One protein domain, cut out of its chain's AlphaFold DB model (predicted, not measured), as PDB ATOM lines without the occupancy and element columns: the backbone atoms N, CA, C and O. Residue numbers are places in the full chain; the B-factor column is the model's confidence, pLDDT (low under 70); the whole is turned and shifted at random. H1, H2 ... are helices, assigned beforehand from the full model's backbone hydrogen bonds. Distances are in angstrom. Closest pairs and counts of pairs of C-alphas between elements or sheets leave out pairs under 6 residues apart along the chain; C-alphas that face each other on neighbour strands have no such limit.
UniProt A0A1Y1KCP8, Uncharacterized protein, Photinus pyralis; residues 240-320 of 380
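What this domain is: This is residues 240 to 320 of the 380 residues of an uncharacterized protein of Photinus pyralis (UniProt A0A1Y1KCP8). H3 and H4 open as a V from a tight link, with the short H2 between its arms and H1 beside H4; H5 runs off beyond the end of H4 as a long arm that touches no helix, and its residues 310 to 320 stick out. The printed part has 81 residues with five named helices, H1 to H5 in order, and no named strand: all helix. It is loose, with a radius of gyration of the C-alphas of 15.1 A, and elongated, spanning 46 by 26 by 24 A.

Where its parts are: H1, residues 240 to 245, begins at C-alpha 240, (5.345, 37.662, 26.488). H2 is residues 248 to 253. H3, residues 261 to 276, is 22.4 A long, and H4, residues 281 to 296, is 23.9 A. H5, residues 299 to 320, is 32.0 A long and ends at C-alpha 320, (-8.926, 34.060, -3.452).

How they stand to each other: H4 is the hub, touching three helices. H1 touches it, the closest C-alphas being those of Leu 242 and Val 283, 4.7 A apart, at a shallow tilt of 23 degrees, the same way. H2 touches residues 290 to 294 of H4, closest at the C-alphas of Ala 249 and Met 294, 5.5 A. H2 and H3 form a helical hairpin, closest at the C-alphas of Lys 252 and Asn 264, 7.3 A. H3 and H4 only just touch, with 3 pairs of C-alphas within 8 A, the closest being Tyr 274 and Ile 284, 6.9 A, at a steep tilt of 47 degrees. H1 and H2 meet only through their link. H4 and H5 are apart. Every O i to N i+4 pair is within hydrogen-bond range in H1, H2, H3 and H5; in H4, 10 of 12 are.

The domain as a whole: The two C-alphas farthest apart, Glu 279 and Lys 318, are 46.4 A apart. The printed part has no cut and no long link. Mean pLDDT of the printed part is 91.9; residue 296 is under 70.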
ATOM      1  N   ILE A 240       6.366  38.002  27.488       98.62
ATOM      2  CA  ILE A 240       5.345  37.662  26.488       98.62
ATOM      3  C   ILE A 240       4.096  38.501  26.751       98.62
ATOM      4  O   ILE A 240       3.632  39.210  25.854       98.62
ATOM      5  N   ARG A 241       3.617  38.501  28.000       98.44
ATOM      6  CA  ARG A 241       2.438  39.262  28.429       98.44
ATOM      7  C   ARG A 241       2.585  40.764  28.190       98.44
ATOM      8  O   ARG A 241       1.642  41.394  27.714       98.44
ATOM      9  N   LEU A 242       3.773  41.321  28.423       98.25
ATOM     10  CA  LEU A 242       4.137  42.710  28.125       98.25
ATOM     11  C   LEU A 242       4.017  43.012  26.627       98.25
ATOM     12  O   LEU A 242       3.505  44.060  26.223       98.25
ATOM     13  N   CYS A 243       4.477  42.093  25.776       97.94
ATOM     14  CA  CYS A 243       4.379  42.246  24.328       97.94
ATOM     15  C   CYS A 243       2.922  42.187  23.839       97.94
ATOM     16  O   CYS A 243       2.568  42.947  22.939       97.94
ATOM     17  N   VAL A 244       2.077  41.346  24.444       97.88
ATOM     18  CA  VAL A 244       0.636  41.283  24.135       97.88
ATOM     19  C   VAL A 244      -0.102  42.527  24.640       97.88
ATOM     20  O   VAL A 244      -0.900  43.097  23.897       97.88
ATOM     21  N   ALA A 245       0.223  43.032  25.838       97.06
ATOM     22  CA  ALA A 245      -0.371  44.260  26.380       97.06
ATOM     23  C   ALA A 245      -0.198  45.463  25.446       97.06
ATOM     24  O   ALA A 245      -1.119  46.262  25.271       97.06
ATOM     25  N   ASN A 246       0.963  45.554  24.790       95.50
ATOM     26  CA  ASN A 246       1.249  46.581  23.791       95.50
ATOM     27  C   ASN A 246       0.310  46.546  22.574       95.50
ATOM     28  O   ASN A 246       0.211  47.546  21.866       95.50
ATOM     29  N   LEU A 247      -0.374  45.426  22.330       95.00
ATOM     30  CA  LEU A 247      -1.276  45.239  21.198       95.00
ATOM     31  C   LEU A 247      -2.754  45.412  21.562       95.00
ATOM     32  O   LEU A 247      -3.561  45.578  20.653       95.00
ATOM     33  N   PHE A 248      -3.140  45.447  22.844       94.25
ATOM     34  CA  PHE A 248      -4.560  45.516  23.226       94.25
ATOM     35  C   PHE A 248      -5.306  46.714  22.645       94.25
ATOM     36  O   PHE A 248      -6.449  46.562  22.217       94.25
ATOM     37  N   ALA A 249      -4.669  47.888  22.593       89.31
ATOM     38  CA  ALA A 249      -5.291  49.074  22.014       89.31
ATOM     39  C   ALA A 249      -5.661  48.862  20.540       89.31
ATOM     40  O   ALA A 249      -6.769  49.191  20.117       89.31
ATOM     41  N   PHE A 250      -4.750  48.240  19.792       89.69
ATOM     42  CA  PHE A 250      -4.958  47.910  18.392       89.69
ATOM     43  C   PHE A 250      -6.017  46.815  18.230       89.69
ATOM     44  O   PHE A 250      -6.981  46.996  17.494       89.69
ATOM     45  N   LEU A 251      -5.903  45.720  18.991       94.25
ATOM     46  CA  LEU A 251      -6.867  44.617  18.965       94.25
ATOM     47  C   LEU A 251      -8.287  45.102  19.244       94.25
ATOM     48  O   LEU A 251      -9.213  44.653  18.584       94.25
ATOM     49  N   LYS A 252      -8.462  46.050  20.172       92.44
ATOM     50  CA  LYS A 252      -9.766  46.649  20.469       92.44
ATOM     51  C   LYS A 252     -10.301  47.488  19.309       92.44
ATOM     52  O   LYS A 252     -11.494  47.429  19.030       92.44
ATOM     53  N   GLN A 253      -9.436  48.264  18.656       89.62
ATOM     54  CA  GLN A 253      -9.799  49.133  17.534       89.62
ATOM     55  C   GLN A 253     -10.282  48.347  16.304       89.62
ATOM     56  O   GLN A 253     -11.140  48.843  15.576       89.62
ATOM     57  N   MET A 254      -9.764  47.134  16.091       92.38
ATOM     58  CA  MET A 254     -10.150  46.260  14.974       92.38
ATOM     59  C   MET A 254     -11.561  45.663  15.104       92.38
ATOM     60  O   MET A 254     -12.098  45.143  14.122       92.38
ATOM     61  N   LEU A 255     -12.147  45.661  16.308       93.75
ATOM     62  CA  LEU A 255     -13.431  45.006  16.562       93.75
ATOM     63  C   LEU A 255     -14.606  45.915  16.192       93.75
ATOM     64  O   LEU A 255     -14.695  47.065  16.625       93.75
ATOM     65  N   VAL A 256     -15.546  45.358  15.437       92.00
ATOM     66  CA  VAL A 256     -16.787  45.989  14.989       92.00
ATOM     67  C   VAL A 256     -17.959  45.237  15.613       92.00
ATOM     68  O   VAL A 256     -18.039  44.014  15.535       92.00
ATOM     69  N   LEU A 257     -18.849  45.961  16.293       91.94
ATOM     70  CA  LEU A 257     -20.040  45.388  16.919       91.94
ATOM     71  C   LEU A 257     -21.274  45.631  16.036       91.94
ATOM     72  O   LEU A 257     -21.412  46.743  15.519       91.94
ATOM     73  N   PRO A 258     -22.208  44.660  15.954       93.62
ATOM     74  CA  PRO A 258     -22.301  43.436  16.765       93.62
ATOM     75  C   PRO A 258     -21.489  42.228  16.256       93.62
ATOM     76  O   PRO A 258     -21.466  41.205  16.939       93.62
ATOM     77  N   GLU A 259     -20.838  42.322  15.095       94.25
ATOM     78  CA  GLU A 259     -20.209  41.191  14.395       94.25
ATOM     79  C   GLU A 259     -19.151  40.473  15.243       94.25
ATOM     80  O   GLU A 259     -19.128  39.247  15.310       94.25
ATOM     81  N   ASP A 260     -18.314  41.233  15.947       96.56
ATOM     82  CA  ASP A 260     -17.189  40.715  16.728       96.56
ATOM     83  C   ASP A 260     -17.508  40.564  18.221       96.56
ATOM     84  O   ASP A 260     -16.611  40.632  19.064       96.56
ATOM     85  N   LYS A 261     -18.784  40.377  18.587       96.94
ATOM     86  CA  LYS A 261     -19.207  40.311  19.997       96.94
ATOM     87  C   LYS A 261     -18.390  39.301  20.817       96.94
ATOM     88  O   LYS A 261     -17.920  39.656  21.894       96.94
ATOM     89  N   LEU A 262     -18.170  38.093  20.292       96.56
ATOM     90  CA  LEU A 262     -17.427  37.033  20.991       96.56
ATOM     91  C   LEU A 262     -15.939  37.372  21.164       96.56
ATOM     92  O   LEU A 262     -15.391  37.218  22.254       96.56
ATOM     93  N   LEU A 263     -15.285  37.888  20.116       97.19
ATOM     94  CA  LEU A 263     -13.887  38.334  20.194       97.19
ATOM     95  C   LEU A 263     -13.735  39.501  21.173       97.19
ATOM     96  O   LEU A 263     -12.773  39.563  21.938       97.19
ATOM     97  N   ASN A 264     -14.713  40.406  21.190       97.06
ATOM     98  CA  ASN A 264     -14.756  41.527  22.114       97.06
ATOM     99  C   ASN A 264     -14.923  41.072  23.567       97.06
ATOM    100  O   ASN A 264     -14.253  41.615  24.443       97.06
ATOM    101  N   GLU A 265     -15.783  40.088  23.834       97.31
ATOM    102  CA  GLU A 265     -15.934  39.476  25.160       97.31
ATOM    103  C   GLU A 265     -14.622  38.832  25.622       97.31
ATOM    104  O   GLU A 265     -14.113  39.220  26.676       97.31
ATOM    105  N   ARG A 266     -14.004  37.984  24.787       97.44
ATOM    106  CA  ARG A 266     -12.699  37.364  25.087       97.44
ATOM    107  C   ARG A 266     -11.604  38.393  25.358       97.44
ATOM    108  O   ARG A 266     -10.841  38.249  26.313       97.44
ATOM    109  N   LEU A 267     -11.512  39.438  24.535       97.56
ATOM    110  CA  LEU A 267     -10.530  40.506  24.723       97.56
ATOM    111  C   LEU A 267     -10.767  41.242  26.049       97.56
ATOM    112  O   LEU A 267      -9.820  41.477  26.797       97.56
ATOM    113  N   ASN A 268     -12.022  41.572  26.369       96.38
ATOM    114  CA  ASN A 268     -12.352  42.222  27.638       96.38
ATOM    115  C   ASN A 268     -12.033  41.318  28.839       96.38
ATOM    116  O   ASN A 268     -11.583  41.831  29.860       96.38
ATOM    117  N   ASP A 269     -12.222  39.999  28.730       97.19
ATOM    118  CA  ASP A 269     -11.820  39.040  29.767       97.19
ATOM    119  C   ASP A 269     -10.308  39.036  29.992       97.19
ATOM    120  O   ASP A 269      -9.858  39.135  31.133       97.19
ATOM    121  N   ALA A 270      -9.514  38.987  28.919       97.12
ATOM    122  CA  ALA A 270      -8.060  39.076  29.025       97.12
ATOM    123  C   ALA A 270      -7.625  40.406  29.668       97.12
ATOM    124  O   ALA A 270      -6.810  40.422  30.585       97.12
ATOM    125  N   MET A 271      -8.223  41.524  29.250       96.50
ATOM    126  CA  MET A 271      -7.931  42.844  29.812       96.50
ATOM    127  C   MET A 271      -8.339  42.968  31.289       96.50
ATOM    128  O   MET A 271      -7.645  43.635  32.053       96.50
ATOM    129  N   ARG A 272      -9.436  42.324  31.713       96.69
ATOM    130  CA  ARG A 272      -9.838  42.258  33.129       96.69
ATOM    131  C   ARG A 272      -8.794  41.542  33.981       96.69
ATOM    132  O   ARG A 272      -8.470  42.042  35.052       96.69
ATOM    133  N   LYS A 273      -8.226  40.436  33.487       96.12
ATOM    134  CA  LYS A 273      -7.135  39.729  34.180       96.12
ATOM    135  C   LYS A 273      -5.910  40.622  34.359       96.12
ATOM    136  O   LYS A 273      -5.372  40.699  35.451       96.12
ATOM    137  N   TYR A 274      -5.528  41.392  33.338       97.12
ATOM    138  CA  TYR A 274      -4.423  42.354  33.464       97.12
ATOM    139  C   TYR A 274      -4.707  43.478  34.470       97.12
ATOM    140  O   TYR A 274      -3.783  44.022  35.065       97.12
ATOM    141  N   ALA A 275      -5.973  43.864  34.637       95.31
ATOM    142  CA  ALA A 275      -6.356  44.921  35.566       95.31
ATOM    143  C   ALA A 275      -6.384  44.459  37.031       95.31
ATOM    144  O   ALA A 275      -6.108  45.271  37.913       95.31
ATOM    145  N   ASN A 276      -6.742  43.195  37.274       95.50
ATOM    146  CA  ASN A 276      -7.042  42.687  38.614       95.50
ATOM    147  C   ASN A 276      -6.005  41.685  39.139       95.50
ATOM    148  O   ASN A 276      -5.760  41.662  40.341       95.50
ATOM    149  N   ASP A 277      -5.417  40.881  38.249       96.19
ATOM    150  CA  ASP A 277      -4.666  39.671  38.604       96.19
ATOM    151  C   ASP A 277      -3.191  39.719  38.152       96.19
ATOM    152  O   ASP A 277      -2.418  38.829  38.492       96.19
ATOM    153  N   GLU A 278      -2.779  40.712  37.353       97.56
ATOM    154  CA  GLU A 278      -1.379  40.844  36.927       97.56
ATOM    155  C   GLU A 278      -0.501  41.368  38.066       97.56
ATOM    156  O   GLU A 278      -0.838  42.345  38.733       97.56
ATOM    157  N   GLU A 279       0.663  40.744  38.235       96.56
ATOM    158  CA  GLU A 279       1.612  41.049  39.308       96.56
ATOM    159  C   GLU A 279       2.874  41.749  38.783       96.56
ATOM    160  O   GLU A 279       3.537  42.484  39.520       96.56
ATOM    161  N   ASP A 280       3.220  41.552  37.506       98.31
ATOM    162  CA  ASP A 280       4.425  42.141  36.932       98.31
ATOM    163  C   ASP A 280       4.256  43.648  36.699       98.31
ATOM    164  O   ASP A 280       3.411  44.112  35.926       98.31
ATOM    165  N   ARG A 281       5.111  44.433  37.358       97.62
ATOM    166  CA  ARG A 281       5.069  45.899  37.335       97.62
ATOM    167  C   ARG A 281       5.149  46.481  35.921       97.62
ATOM    168  O   ARG A 281       4.421  47.434  35.626       97.62
ATOM    169  N   ASP A 282       6.033  45.957  35.074       97.62
ATOM    170  CA  ASP A 282       6.257  46.508  33.736       97.62
ATOM    171  C   ASP A 282       5.067  46.184  32.829       97.62
ATOM    172  O   ASP A 282       4.617  47.036  32.052       97.62
ATOM    173  N   VAL A 283       4.487  44.988  32.986       98.06
ATOM    174  CA  VAL A 283       3.250  44.601  32.298       98.06
ATOM    175  C   VAL A 283       2.093  45.523  32.695       98.06
ATOM    176  O   VAL A 283       1.427  46.071  31.811       98.06
ATOM    177  N   ILE A 284       1.885  45.761  33.997       97.75
ATOM    178  CA  ILE A 284       0.833  46.657  34.511       97.75
ATOM    179  C   ILE A 284       1.017  48.075  33.961       97.75
ATOM    180  O   ILE A 284       0.060  48.691  33.481       97.75
ATOM    181  N   GLN A 285       2.244  48.602  33.998       96.56
ATOM    182  CA  GLN A 285       2.537  49.956  33.530       96.56
ATOM    183  C   GLN A 285       2.232  50.115  32.035       96.56
ATOM    184  O   GLN A 285       1.573  51.082  31.632       96.56
ATOM    185  N   VAL A 286       2.678  49.162  31.211       96.69
ATOM    186  CA  VAL A 286       2.397  49.148  29.769       96.69
ATOM    187  C   VAL A 286       0.899  49.032  29.516       96.69
ATOM    188  O   VAL A 286       0.354  49.813  28.732       96.69
ATOM    189  N   PHE A 287       0.217  48.117  30.205       96.44
ATOM    190  CA  PHE A 287      -1.226  47.933  30.086       96.44
ATOM    191  C   PHE A 287      -1.978  49.236  30.373       96.44
ATOM    192  O   PHE A 287      -2.722  49.723  29.521       96.44
ATOM    193  N   GLN A 288      -1.722  49.870  31.520       94.38
ATOM    194  CA  GLN A 288      -2.354  51.138  31.893       94.38
ATOM    195  C   GLN A 288      -2.069  52.262  30.886       94.38
ATOM    196  O   GLN A 288      -2.964  53.059  30.588       94.38
ATOM    197  N   SER A 289      -0.849  52.329  30.339       93.31
ATOM    198  CA  SER A 289      -0.503  53.281  29.276       93.31
ATOM    199  C   SER A 289      -1.362  53.052  28.031       93.31
ATOM    200  O   SER A 289      -2.010  53.978  27.541       93.31
ATOM    201  N   LYS A 290      -1.447  51.803  27.559       91.38
ATOM    202  CA  LYS A 290      -2.221  51.441  26.360       91.38
ATOM    203  C   LYS A 290      -3.724  51.644  26.553       91.38
ATOM    204  O   LYS A 290      -4.412  52.070  25.626       91.38
ATOM    205  N   MET A 291      -4.234  51.444  27.768       89.00
ATOM    206  CA  MET A 291      -5.626  51.754  28.115       89.00
ATOM    207  C   MET A 291      -5.966  53.242  27.993       89.00
ATOM    208  O   MET A 291      -7.084  53.590  27.606       89.00
ATOM    209  N   LYS A 292      -5.015  54.127  28.305       87.12
ATOM    210  CA  LYS A 292      -5.185  55.577  28.127       87.12
ATOM    211  C   LYS A 292      -5.164  55.965  26.648       87.12
ATOM    212  O   LYS A 292      -5.982  56.785  26.242       87.12
ATOM    213  N   GLU A 293      -4.291  55.352  25.847       82.31
ATOM    214  CA  GLU A 293      -4.191  55.609  24.399       82.31
ATOM    215  C   GLU A 293      -5.508  55.326  23.657       82.31
ATOM    216  O   GLU A 293      -5.936  56.139  22.838       82.31
ATOM    217  N   MET A 294      -6.212  54.239  23.998       80.38
ATOM    218  CA  MET A 294      -7.492  53.883  23.359       80.38
ATOM    219  C   MET A 294      -8.579  54.959  23.459       80.38
ATOM    220  O   MET A 294      -9.473  55.009  22.617       80.38
ATOM    221  N   LYS A 295      -8.535  55.813  24.487       74.31
ATOM    222  CA  LYS A 295      -9.556  56.847  24.702       74.31
ATOM    223  C   LYS A 295      -9.389  58.051  23.763       74.31
ATOM    224  O   LYS A 295     -10.324  58.834  23.638       74.31
ATOM    225  N   ASN A 296      -8.247  58.173  23.074       69.12
ATOM    226  CA  ASN A 296      -7.817  59.409  22.409       69.12
ATOM    227  C   ASN A 296      -7.704  59.314  20.869       69.12
ATOM    228  O   ASN A 296      -6.963  60.084  20.262       69.12
ATOM    229  N   VAL A 297      -8.415  58.393  20.207       70.62
ATOM    230  CA  VAL A 297      -8.315  58.222  18.739       70.62
ATOM    231  C   VAL A 297      -9.142  59.277  17.987       70.62
ATOM    232  O   VAL A 297     -10.366  59.327  18.147       70.62
ATOM    233  N   SER A 298      -8.489  60.076  17.131       72.31
ATOM    234  CA  SER A 298      -9.130  61.101  16.289       72.31
ATOM    235  C   SER A 298     -10.058  60.502  15.220       72.31
ATOM    236  O   SER A 298      -9.959  59.328  14.866       72.31
ATOM    237  N   THR A 299     -10.996  61.304  14.708       73.50
ATOM    238  CA  THR A 299     -11.960  60.890  13.672       73.50
ATOM    239  C   THR A 299     -11.303  60.672  12.313       73.50
ATOM    240  O   THR A 299     -11.562  59.651  11.685       73.50
ATOM    241  N   ASP A 300     -10.395  61.556  11.903       73.12
ATOM    242  CA  ASP A 300      -9.758  61.501  10.579       73.12
ATOM    243  C   ASP A 300      -8.917  60.227  10.401       73.12
ATOM    244  O   ASP A 300      -8.999  59.548   9.377       73.12
ATOM    245  N   ALA A 301      -8.193  59.827  11.454       78.81
ATOM    246  CA  ALA A 301      -7.419  58.587  11.468       78.81
ATOM    247  C   ALA A 301      -8.305  57.336  11.321       78.81
ATOM    248  O   ALA A 301      -7.874  56.324  10.768       78.81
ATOM    249  N   LYS A 302      -9.561  57.384  11.788       81.62
ATOM    250  CA  LYS A 302     -10.498  56.257  11.656       81.62
ATOM    251  C   LYS A 302     -10.986  56.082  10.221       81.62
ATOM    252  O   LYS A 302     -11.215  54.945   9.808       81.62
ATOM    253  N   ASP A 303     -11.149  57.165   9.469       85.75
ATOM    254  CA  ASP A 303     -11.639  57.094   8.090       85.75
ATOM    255  C   ASP A 303     -10.567  56.580   7.128       85.75
ATOM    256  O   ASP A 303     -10.858  55.728   6.283       85.75
ATOM    257  N   GLU A 304      -9.323  57.035   7.281       88.00
ATOM    258  CA  GLU A 304      -8.185  56.504   6.523       88.00
ATOM    259  C   GLU A 304      -7.970  55.014   6.812       88.00
ATOM    260  O   GLU A 304      -7.898  54.204   5.884       88.00
ATOM    261  N   TYR A 305      -8.004  54.634   8.092       88.69
ATOM    262  CA  TYR A 305      -7.922  53.240   8.514       88.69
ATOM    263  C   TYR A 305      -8.995  52.369   7.844       88.69
ATOM    264  O   TYR A 305      -8.685  51.342   7.245       88.69
ATOM    265  N   LYS A 306     -10.267  52.792   7.866       89.62
ATOM    266  CA  LYS A 306     -11.366  52.046   7.227       89.62
ATOM    267  C   LYS A 306     -11.174  51.885   5.718       89.62
ATOM    268  O   LYS A 306     -11.494  50.822   5.181       89.62
ATOM    269  N   LYS A 307     -10.675  52.918   5.028       91.81
ATOM    270  CA  LYS A 307     -10.385  52.853   3.585       91.81
ATOM    271  C   LYS A 307      -9.300  51.822   3.290       91.81
ATOM    272  O   LYS A 307      -9.486  50.997   2.398       91.81
ATOM    273  N   GLU A 308      -8.220  51.829   4.065       91.75
ATOM    274  CA  GLU A 308      -7.132  50.861   3.919       91.75
ATOM    275  C   GLU A 308      -7.608  49.425   4.188       91.75
ATOM    276  O   GLU A 308      -7.329  48.516   3.405       91.75
ATOM    277  N   GLN A 309      -8.420  49.216   5.228       94.00
ATOM    278  CA  GLN A 309      -9.000  47.903   5.531       94.00
ATOM    279  C   GLN A 309      -9.900  47.379   4.409       94.00
ATOM    280  O   GLN A 309      -9.834  46.200   4.045       94.00
ATOM    281  N   LYS A 310     -10.713  48.259   3.811       93.62
ATOM    282  CA  LYS A 310     -11.531  47.919   2.641       93.62
ATOM    283  C   LYS A 310     -10.654  47.523   1.448       93.62
ATOM    284  O   LYS A 310     -10.903  46.476   0.855       93.62
ATOM    285  N   ARG A 311      -9.601  48.296   1.150       94.56
ATOM    286  CA  ARG A 311      -8.649  47.997   0.065       94.56
ATOM    287  C   ARG A 311      -8.003  46.620   0.243       94.56
ATOM    288  O   ARG A 311      -8.013  45.816  -0.687       94.56
ATOM    289  N   ARG A 312      -7.489  46.314   1.441       94.19
ATOM    290  CA  ARG A 312      -6.844  45.018   1.726       94.19
ATOM    291  C   ARG A 312      -7.795  43.840   1.569       94.19
ATOM    292  O   ARG A 312      -7.391  42.822   1.012       94.19
ATOM    293  N   ARG A 313      -9.041  43.986   2.028       93.69
ATOM    294  CA  ARG A 313     -10.074  42.952   1.892       93.69
ATOM    295  C   ARG A 313     -10.428  42.694   0.428       93.69
ATOM    296  O   ARG A 313     -10.474  41.544   0.010       93.69
ATOM    297  N   GLU A 314     -10.615  43.749  -0.362       92.88
ATOM    298  CA  GLU A 314     -10.883  43.618  -1.799       92.88
ATOM    299  C   GLU A 314      -9.726  42.933  -2.545       92.88
ATOM    300  O   GLU A 314      -9.957  42.143  -3.460       92.88
ATOM    301  N   GLU A 315      -8.475  43.204  -2.164       91.12
ATOM    302  CA  GLU A 315      -7.308  42.499  -2.707       91.12
ATOM    303  C   GLU A 315      -7.286  41.016  -2.334       91.12
ATOM    304  O   GLU A 315      -7.021  40.174  -3.192       91.12
ATOM    305  N   GLU A 316      -7.591  40.684  -1.080       92.44
ATOM    306  CA  GLU A 316      -7.677  39.298  -0.610       92.44
ATOM    307  C   GLU A 316      -8.766  38.521  -1.360       92.44
ATOM    308  O   GLU A 316      -8.512  37.411  -1.828       92.44
ATOM    309  N   ASP A 317      -9.942  39.118  -1.555       91.00
ATOM    310  CA  ASP A 317     -11.049  38.508  -2.301       91.00
ATOM    311  C   ASP A 317     -10.686  38.292  -3.788       91.00
ATOM    312  O   ASP A 317     -11.003  37.249  -4.375       91.00
ATOM    313  N   LYS A 318      -9.939  39.221  -4.401       89.50
ATOM    314  CA  LYS A 318      -9.395  39.056  -5.767       89.50
ATOM    315  C   LYS A 318      -8.393  37.905  -5.854       89.50
ATOM    316  O   LYS A 318      -8.465  37.107  -6.786       89.50
ATOM    317  N   ILE A 319      -7.482  37.791  -4.888       87.19
ATOM    318  CA  ILE A 319      -6.499  36.700  -4.853       87.19
ATOM    319  C   ILE A 319      -7.202  35.350  -4.660       87.19
ATOM    320  O   ILE A 319      -6.896  34.393  -5.372       87.19
ATOM    321  N   ASN A 320      -8.174  35.283  -3.747       84.81
ATOM    322  CA  ASN A 320      -8.926  34.060  -3.452       84.81
ATOM    323  C   ASN A 320      -9.795  33.603  -4.635       84.81
ATOM    324  O   ASN A 320      -9.984  32.405  -4.829       84.81
TER     325      ASN A 320